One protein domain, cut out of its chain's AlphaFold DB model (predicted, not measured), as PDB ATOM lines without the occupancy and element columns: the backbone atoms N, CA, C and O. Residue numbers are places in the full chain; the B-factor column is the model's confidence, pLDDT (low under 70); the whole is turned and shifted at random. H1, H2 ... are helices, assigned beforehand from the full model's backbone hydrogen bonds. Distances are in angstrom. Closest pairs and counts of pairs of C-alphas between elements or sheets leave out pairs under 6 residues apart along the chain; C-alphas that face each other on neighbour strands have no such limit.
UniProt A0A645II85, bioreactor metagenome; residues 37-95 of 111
ATOM      1  N   ILE A  37      44.336 -11.624 -18.454       97.56
ATOM      2  CA  ILE A  37      44.535 -10.867 -19.690       97.56
ATOM      3  C   ILE A  37      44.111 -11.682 -20.912       97.56
ATOM      4  O   ILE A  37      43.389 -11.156 -21.760       97.56
ATOM      5  N   GLU A  38      44.535 -12.944 -21.023       95.00
ATOM      6  CA  GLU A  38      44.183 -13.798 -22.162       95.00
ATOM      7  C   GLU A  38      42.669 -13.985 -22.247       95.00
ATOM      8  O   GLU A  38      42.086 -13.737 -23.306       95.00
ATOM      9  N   ALA A  39      42.021 -14.313 -21.124       95.75
ATOM     10  CA  ALA A  39      40.581 -14.521 -21.079       95.75
ATOM     11  C   ALA A  39      39.806 -13.250 -21.458       95.75
ATOM     12  O   ALA A  39      38.849 -13.311 -22.239       95.75
ATOM     13  N   ALA A  40      40.234 -12.091 -20.948       95.88
ATOM     14  CA  ALA A  40      39.597 -10.814 -21.244       95.88
ATOM     15  C   ALA A  40      39.781 -10.411 -22.710       95.88
ATOM     16  O   ALA A  40      38.803 -10.064 -23.375       95.88
ATOM     17  N   VAL A  41      41.000 -10.503 -23.244       94.00
ATOM     18  CA  VAL A  41      41.284 -10.151 -24.641       94.00
ATOM     19  C   VAL A  41      40.559 -11.084 -25.607       94.00
ATOM     20  O   VAL A  41      39.970 -10.603 -26.574       94.00
ATOM     21  N   ARG A  42      40.495 -12.386 -25.307       91.81
ATOM     22  CA  ARG A  42      39.726 -13.369 -26.086       91.81
ATOM     23  C   ARG A  42      38.243 -13.019 -26.196       91.81
ATOM     24  O   ARG A  42      37.600 -13.377 -27.178       91.81
ATOM     25  N   SER A  43      37.692 -12.319 -25.205       93.25
ATOM     26  CA  SER A  43      36.283 -11.908 -25.187       93.25
ATOM     27  C   SER A  43      35.987 -10.608 -25.954       93.25
ATOM     28  O   SER A  43      34.817 -10.265 -26.142       93.25
ATOM     29  N   ILE A  44      37.009  -9.877 -26.418       91.94
ATOM     30  CA  ILE A  44      36.829  -8.611 -27.141       91.94
ATOM     31  C   ILE A  44      36.257  -8.888 -28.535       91.94
ATOM     32  O   ILE A  44      36.887  -9.525 -29.375       91.94
ATOM     33  N   GLN A  45      35.082  -8.325 -28.826       89.75
ATOM     34  CA  GLN A  45      34.533  -8.331 -30.182       89.75
ATOM     35  C   GLN A  45      35.339  -7.404 -31.100       89.75
ATOM     36  O   GLN A  45      35.533  -6.223 -30.781       89.75
ATOM     37  N   ALA A  46      35.757  -7.935 -32.255       86.94
ATOM     38  CA  ALA A  46      36.626  -7.253 -33.217       86.94
ATOM     39  C   ALA A  46      37.841  -6.617 -32.507       86.94
ATOM     40  O   ALA A  46      37.881  -5.386 -32.318       86.94
ATOM     41  N   PRO A  47      38.780  -7.456 -32.024       86.94
ATOM     42  CA  PRO A  47      39.953  -6.981 -31.316       86.94
ATOM     43  C   PRO A  47      40.804  -6.131 -32.260       86.94
ATOM     44  O   PRO A  47      41.020  -6.470 -33.419       86.94
ATOM     45  N   ASN A  48      41.278  -5.000 -31.753       89.38
ATOM     46  CA  ASN A  48      42.278  -4.180 -32.417       89.38
ATOM     47  C   ASN A  48      43.356  -3.813 -31.395       89.38
ATOM     48  O   ASN A  48      43.171  -4.005 -30.189       89.38
ATOM     49  N   LYS A  49      44.480  -3.284 -31.878       90.25
ATOM     50  CA  LYS A  49      45.636  -2.971 -31.035       90.25
ATOM     51  C   LYS A  49      45.273  -2.082 -29.840       90.25
ATOM     52  O   LYS A  49      45.620  -2.412 -28.714       90.25
ATOM     53  N   GLU A  50      44.521  -1.013 -30.074       92.88
ATOM     54  CA  GLU A  50      44.138  -0.039 -29.043       92.88
ATOM     55  C   GLU A  50      43.251  -0.660 -27.956       92.88
ATOM     56  O   GLU A  50      43.478  -0.449 -26.767       92.88
ATOM     57  N   LYS A  51      42.262  -1.477 -28.345       93.44
ATOM     58  CA  LYS A  51      41.383  -2.189 -27.406       93.44
ATOM     59  C   LYS A  51      42.153  -3.215 -26.578       93.44
ATOM     60  O   LYS A  51      41.868  -3.364 -25.393       93.44
ATOM     61  N   ILE A  52      43.100  -3.925 -27.193       94.31
ATOM     62  CA  ILE A  52      43.952  -4.896 -26.495       94.31
ATOM     63  C   ILE A  52      44.843  -4.170 -25.485       94.31
ATOM     64  O   ILE A  52      44.880  -4.566 -24.323       94.31
ATOM     65  N   GLU A  53      45.513  -3.094 -25.903       96.00
ATOM     66  CA  GLU A  53      46.361  -2.274 -25.032       96.00
ATOM     67  C   GLU A  53      45.584  -1.735 -23.832       96.00
ATOM     68  O   GLU A  53      45.986  -1.956 -22.690       96.00
ATOM     69  N   ALA A  54      44.421  -1.132 -24.079       96.81
ATOM     70  CA  ALA A  54      43.560  -0.628 -23.018       96.81
ATOM     71  C   ALA A  54      43.092  -1.741 -22.064       96.81
ATOM     72  O   ALA A  54      43.049  -1.532 -20.853       96.81
ATOM     73  N   MET A  55      42.750  -2.928 -22.579       96.88
ATOM     74  CA  MET A  55      42.330  -4.057 -21.744       96.88
ATOM     75  C   MET A  55      43.463  -4.543 -20.834       96.88
ATOM     76  O   MET A  55      43.249  -4.726 -19.637       96.88
ATOM     77  N   VAL A  56      44.668  -4.715 -21.384       97.75
ATOM     78  CA  VAL A  56      45.857  -5.110 -20.615       97.75
ATOM     79  C   VAL A  56      46.141  -4.096 -19.508       97.75
ATOM     80  O   VAL A  56      46.324  -4.485 -18.352       97.75
ATOM     81  N   ASP A  57      46.109  -2.805 -19.837       97.94
ATOM     82  CA  ASP A  57      46.376  -1.726 -18.884       97.94
ATOM     83  C   ASP A  57      45.348  -1.679 -17.757       97.94
ATOM     84  O   ASP A  57      45.716  -1.558 -16.588       97.94
ATOM     85  N   ASN A  58      44.068  -1.842 -18.091       98.12
ATOM     86  CA  ASN A  58      42.994  -1.863 -17.104       98.12
ATOM     87  C   ASN A  58      43.125  -3.041 -16.133       98.12
ATOM     88  O   ASN A  58      42.908  -2.864 -14.938       98.12
ATOM     89  N   ILE A  59      43.505  -4.227 -16.616       98.25
ATOM     90  CA  ILE A  59      43.669  -5.410 -15.759       98.25
ATOM     91  C   ILE A  59      44.868  -5.242 -14.825       98.25
ATOM     92  O   ILE A  59      44.738  -5.472 -13.623       98.25
ATOM     93  N   ILE A  60      46.020  -4.813 -15.351       98.06
ATOM     94  CA  ILE A  60      47.217  -4.575 -14.532       98.06
ATOM     95  C   ILE A  60      46.921  -3.517 -13.467       98.06
ATOM     96  O   ILE A  60      47.229  -3.720 -12.292       98.06
ATOM     97  N   LYS A  61      46.282  -2.412 -13.863       98.00
ATOM     98  CA  LYS A  61      45.890  -1.342 -12.947       98.00
ATOM     99  C   LYS A  61      44.925  -1.841 -11.870       98.00
ATOM    100  O   LYS A  61      45.179  -1.589 -10.699       98.00
ATOM    101  N   GLY A  62      43.886  -2.590 -12.240       97.81
ATOM    102  CA  GLY A  62      42.931  -3.143 -11.278       97.81
ATOM    103  C   GLY A  62      43.604  -4.047 -10.241       97.81
ATOM    104  O   GLY A  62      43.361  -3.905  -9.049       97.81
ATOM    105  N   ARG A  63      44.537  -4.912 -10.662       96.69
ATOM    106  CA  ARG A  63      45.292  -5.767  -9.726       96.69
ATOM    107  C   ARG A  63      46.232  -4.989  -8.807       96.69
ATOM    108  O   ARG A  63      46.461  -5.431  -7.684       96.69
ATOM    109  N   LEU A  64      46.766  -3.857  -9.263       95.50
ATOM    110  CA  LEU A  64      47.549  -2.953  -8.419       95.50
ATOM    111  C   LEU A  64      46.671  -2.226  -7.394       95.50
ATOM    112  O   LEU A  64      47.045  -2.163  -6.228       95.50
ATOM    113  N   GLU A  65      45.513  -1.712  -7.811       96.56
ATOM    114  CA  GLU A  65      44.559  -1.015  -6.933       96.56
ATOM    115  C   GLU A  65      43.956  -1.945  -5.868       96.56
ATOM    116  O   GLU A  65      43.719  -1.520  -4.743       96.56
ATOM    117  N   GLU A  66      43.761  -3.223  -6.198       94.31
ATOM    118  CA  GLU A  66      43.315  -4.276  -5.273       94.31
ATOM    119  C   GLU A  66      44.450  -4.863  -4.405       94.31
ATOM    120  O   GLU A  66      44.239  -5.868  -3.720       94.31
ATOM    121  N   GLU A  67      45.666  -4.308  -4.485       94.62
ATOM    122  CA  GLU A  67      46.874  -4.774  -3.781       94.62
ATOM    123  C   GLU A  67      47.226  -6.261  -4.019       94.62
ATOM    124  O   GLU A  67      47.984  -6.873  -3.265       94.62
ATOM    125  N   GLN A  68      46.731  -6.865  -5.107       96.25
ATOM    126  CA  GLN A  68      46.927  -8.291  -5.398       96.25
ATOM    127  C   GLN A  68      48.385  -8.638  -5.715       96.25
ATOM    128  O   GLN A  68      48.782  -9.792  -5.600       96.25
ATOM    129  N   LEU A  69      49.199  -7.663  -6.121       96.31
ATOM    130  CA  LEU A  69      50.596  -7.882  -6.509       96.31
ATOM    131  C   LEU A  69      51.598  -7.555  -5.390       96.31
ATOM    132  O   LEU A  69      52.794  -7.809  -5.547       96.31
ATOM    133  N   SER A  70      51.128  -7.015  -4.260       94.56
ATOM    134  CA  SER A  70      51.971  -6.442  -3.200       94.56
ATOM    135  C   SER A  70      52.931  -7.449  -2.560       94.56
ATOM    136  O   SER A  70      54.011  -7.071  -2.114       94.56
ATOM    137  N   ASN A  71      52.575  -8.736  -2.562       94.62
ATOM    138  CA  ASN A  71      53.354  -9.794  -1.912       94.62
ATOM    139  C   ASN A  71      54.293 -10.553  -2.866       94.62
ATOM    140  O   ASN A  71      54.930 -11.510  -2.443       94.62
ATOM    141  N   SER A  72      54.379 -10.163  -4.144       95.19
ATOM    142  CA  SER A  72      55.135 -10.897  -5.176       95.19
ATOM    143  C   SER A  72      56.520 -10.318  -5.497       95.19
ATOM    144  O   SER A  72      57.136 -10.740  -6.474       95.19
ATOM    145  N   GLU A  73      57.001  -9.327  -4.735       94.50
ATOM    146  CA  GLU A  73      58.297  -8.643  -4.949       94.50
ATOM    147  C   GLU A  73      58.498  -8.081  -6.377       94.50
ATOM    148  O   GLU A  73      59.622  -7.949  -6.874       94.50
ATOM    149  N   LEU A  74      57.403  -7.750  -7.067       96.50
ATOM    150  CA  LEU A  74      57.445  -7.155  -8.400       96.50
ATOM    151  C   LEU A  74      57.837  -5.681  -8.320       96.50
ATOM    152  O   LEU A  74      57.250  -4.893  -7.581       96.50
ATOM    153  N   THR A  75      58.805  -5.288  -9.140       97.25
ATOM    154  CA  THR A  75      59.133  -3.875  -9.341       97.25
ATOM    155  C   THR A  75      58.236  -3.262 -10.419       97.25
ATOM    156  O   THR A  75      57.708  -3.960 -11.286       97.25
ATOM    157  N   PHE A  76      58.122  -1.930 -10.454       96.44
ATOM    158  CA  PHE A  76      57.452  -1.253 -11.575       96.44
ATOM    159  C   PHE A  76      58.109  -1.548 -12.928       96.44
ATOM    160  O   PHE A  76      57.430  -1.557 -13.954       96.44
ATOM    161  N   LYS A  77      59.420  -1.824 -12.933       97.94
ATOM    162  CA  LYS A  77      60.119  -2.283 -14.130       97.94
ATOM    163  C   LYS A  77      59.617  -3.663 -14.557       97.94
ATOM    164  O   LYS A  77      59.291  -3.825 -15.725       97.94
ATOM    165  N   ASP A  78      59.492  -4.608 -13.624       97.94
ATOM    166  CA  ASP A  78      58.965  -5.948 -13.917       97.94
ATOM    167  C   ASP A  78      57.552  -5.857 -14.510       97.94
ATOM    168  O   ASP A  78      57.274  -6.459 -15.542       97.94
ATOM    169  N   ILE A  79      56.678  -5.031 -13.924       97.56
ATOM    170  CA  ILE A  79      55.307  -4.822 -14.420       97.56
ATOM    171  C   ILE A  79      55.311  -4.249 -15.845       97.56
ATOM    172  O   ILE A  79      54.532  -4.690 -16.693       97.56
ATOM    173  N   LYS A  80      56.195  -3.286 -16.131       98.06
ATOM    174  CA  LYS A  80      56.349  -2.724 -17.477       98.06
ATOM    175  C   LYS A  80      56.825  -3.784 -18.476       98.06
ATOM    176  O   LYS A  80      56.244  -3.897 -19.553       98.06
ATOM    177  N   ASP A  81      57.831  -4.570 -18.107       98.31
ATOM    178  CA  ASP A  81      58.377  -5.627 -18.962       98.31
ATOM    179  C   ASP A  81      57.317  -6.715 -19.233       98.31
ATOM    180  O   ASP A  81      57.148  -7.161 -20.370       98.31
ATOM    181  N   MET A  82      56.535  -7.090 -18.215       97.75
ATOM    182  CA  MET A  82      55.403  -8.018 -18.337       97.75
ATOM    183  C   MET A  82      54.328  -7.482 -19.286       97.75
ATOM    184  O   MET A  82      53.888  -8.198 -20.183       97.75
ATOM    185  N   ARG A  83      53.934  -6.210 -19.134       97.81
ATOM    186  CA  ARG A  83      52.979  -5.537 -20.027       97.81
ATOM    187  C   ARG A  83      53.433  -5.611 -21.483       97.81
ATOM    188  O   ARG A  83      52.661  -6.019 -22.348       97.81
ATOM    189  N   GLU A  84      54.676  -5.227 -21.763       97.88
ATOM    190  CA  GLU A  84      55.239  -5.259 -23.117       97.88
ATOM    191  C   GLU A  84      55.276  -6.688 -23.683       97.88
ATOM    192  O   GLU A  84      54.926  -6.903 -24.848       97.88
ATOM    193  N   ALA A  85      55.619  -7.677 -22.853       97.75
ATOM    194  CA  ALA A  85      55.601  -9.084 -23.237       97.75
ATOM    195  C   ALA A  85      54.185  -9.574 -23.592       97.75
ATOM    196  O   ALA A  85      54.007 -10.195 -24.644       97.75
ATOM    197  N   PHE A  86      53.172  -9.256 -22.779       97.31
ATOM    198  CA  PHE A  86      51.781  -9.619 -23.062       97.31
ATOM    199  C   PHE A  86      51.294  -9.005 -24.374       97.31
ATOM    200  O   PHE A  86      50.772  -9.719 -25.231       97.31
ATOM    201  N   LEU A  87      51.528  -7.708 -24.584       95.50
ATOM    202  CA  LEU A  87      51.113  -7.023 -25.810       95.50
ATOM    203  C   LEU A  87      51.769  -7.606 -27.056       95.50
ATOM    204  O   LEU A  87      51.103  -7.771 -28.079       95.50
ATOM    205  N   LYS A  88      53.053  -7.965 -26.974       94.00
ATOM    206  CA  LYS A  88      53.770  -8.607 -28.079       94.00
ATOM    207  C   LYS A  88      53.142  -9.947 -28.462       94.00
ATOM    208  O   LYS A  88      52.924 -10.194 -29.648       94.00
ATOM    209  N   VAL A  89      52.843 -10.798 -27.480       93.00
ATOM    210  CA  VAL A  89      52.231 -12.116 -27.716       93.00
ATOM    211  C   VAL A  89      50.817 -11.965 -28.277       93.00
ATOM    212  O   VAL A  89      50.495 -12.565 -29.300       93.00
ATOM    213  N   LEU A  90      49.993 -11.114 -27.664       91.69
ATOM    214  CA  LEU A  90      48.605 -10.906 -28.078       91.69
ATOM    215  C   LEU A  90      48.499 -10.268 -29.463       91.69
ATOM    216  O   LEU A  90      47.641 -10.662 -30.246       91.69
ATOM    217  N   SER A  91      49.401  -9.345 -29.801       84.94
ATOM    218  CA  SER A  91      49.484  -8.796 -31.156       84.94
ATOM    219  C   SER A  91      49.709  -9.914 -32.179       84.94
ATOM    220  O   SER A  91      49.016  -9.967 -33.187       84.94
ATOM    221  N   GLY A  92      50.610 -10.862 -31.915       84.25
ATOM    222  CA  GLY A  92      50.841 -11.989 -32.826       84.25
ATOM    223  C   GLY A  92      49.637 -12.926 -32.993       84.25
ATOM    224  O   GLY A  92      49.458 -13.493 -34.067       84.25
ATOM    225  N   ILE A  93      48.818 -13.087 -31.952       85.00
ATOM    226  CA  ILE A  93      47.639 -13.969 -31.969       85.00
ATOM    227  C   ILE A  93      46.452 -13.306 -32.679       85.00
ATOM    228  O   ILE A  93      45.745 -13.970 -33.433       85.00
ATOM    229  N   TYR A  94      46.227 -12.015 -32.424       81.38
ATOM    230  CA  TYR A  94      45.016 -11.303 -32.843       81.38
ATOM    231  C   TYR A  94      45.206 -10.377 -34.049       81.38
ATOM    232  O   TYR A  94      44.222  -9.829 -34.544       81.38
ATOM    233  N   HIS A  95      46.427 -10.210 -34.564       71.69
ATOM    234  CA  HIS A  95      46.594  -9.672 -35.909       71.69
ATOM    235  C   HIS A  95      46.166 -10.724 -36.935       71.69
ATOM    236  O   HIS A  95      46.689 -11.838 -36.972       71.69
TER     237      HIS A  95
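This is residues 37 to 95 of the 111 residues of a protein of bioreactor metagenome (UniProt A0A645II85). Two long helices, H2 and H3, make a helical hairpin spread like a V, closer together where H2 begins and H3 ends, and open towards the link between them; the short helix H1 packs on H2, and the three helix centres make a triangle. Residues 70 to 78, of which 76 to 78 belong to H3, stick out at the open end. The printed part has 59 residues with three named helices, in the order H1, H2, H3, and no named strand; the class is all helix. It is only just compact, close to loose, with a radius of gyration of the C-alphas of 12.0 A, and elongated, spanning 35 by 19 by 16 A.

H1, residues 37 to 42, and H2, residues 49 to 65, form a helical hairpin and touch; the closest C-alphas, those of Ile 37 and Val 56, are 6.0 A apart. H2 touches H1 with residues 52 to 59 alone. The two run opposite ways at a steep tilt of 36 degrees, only just past shallow. H3, residues 76 to 94, touches H2 with residues 83 to 91 alone; the closest C-alphas are those of Glu 53 and Leu 87, 6.8 A apart. H2 and H3, also a helical hairpin, run opposite ways at a shallow tilt of 34.6 degrees, only just short of steep. H1 and H3 are close but not clearly touching, with the closest C-alphas, Glu 38 and Leu 90, 7.9 A apart. In H1, H2 and H3 every O i to N i+4 pair is within hydrogen-bond range.

H1 begins at C-alpha 37, (44.535, -10.867, -19.690), and measures 8.4 A from first to last C-alpha. H2 measures 24.2 A. H3 measures 26.6 A and ends at C-alpha 94, (45.016, -11.303, -32.843).

The two C-alphas farthest apart, those of Ala 46 and Glu 73, are 35.6 A apart. The printed part has no cut, and both links are short. The mean pLDDT of the printed part is 94.1, and no printed residue is under 70.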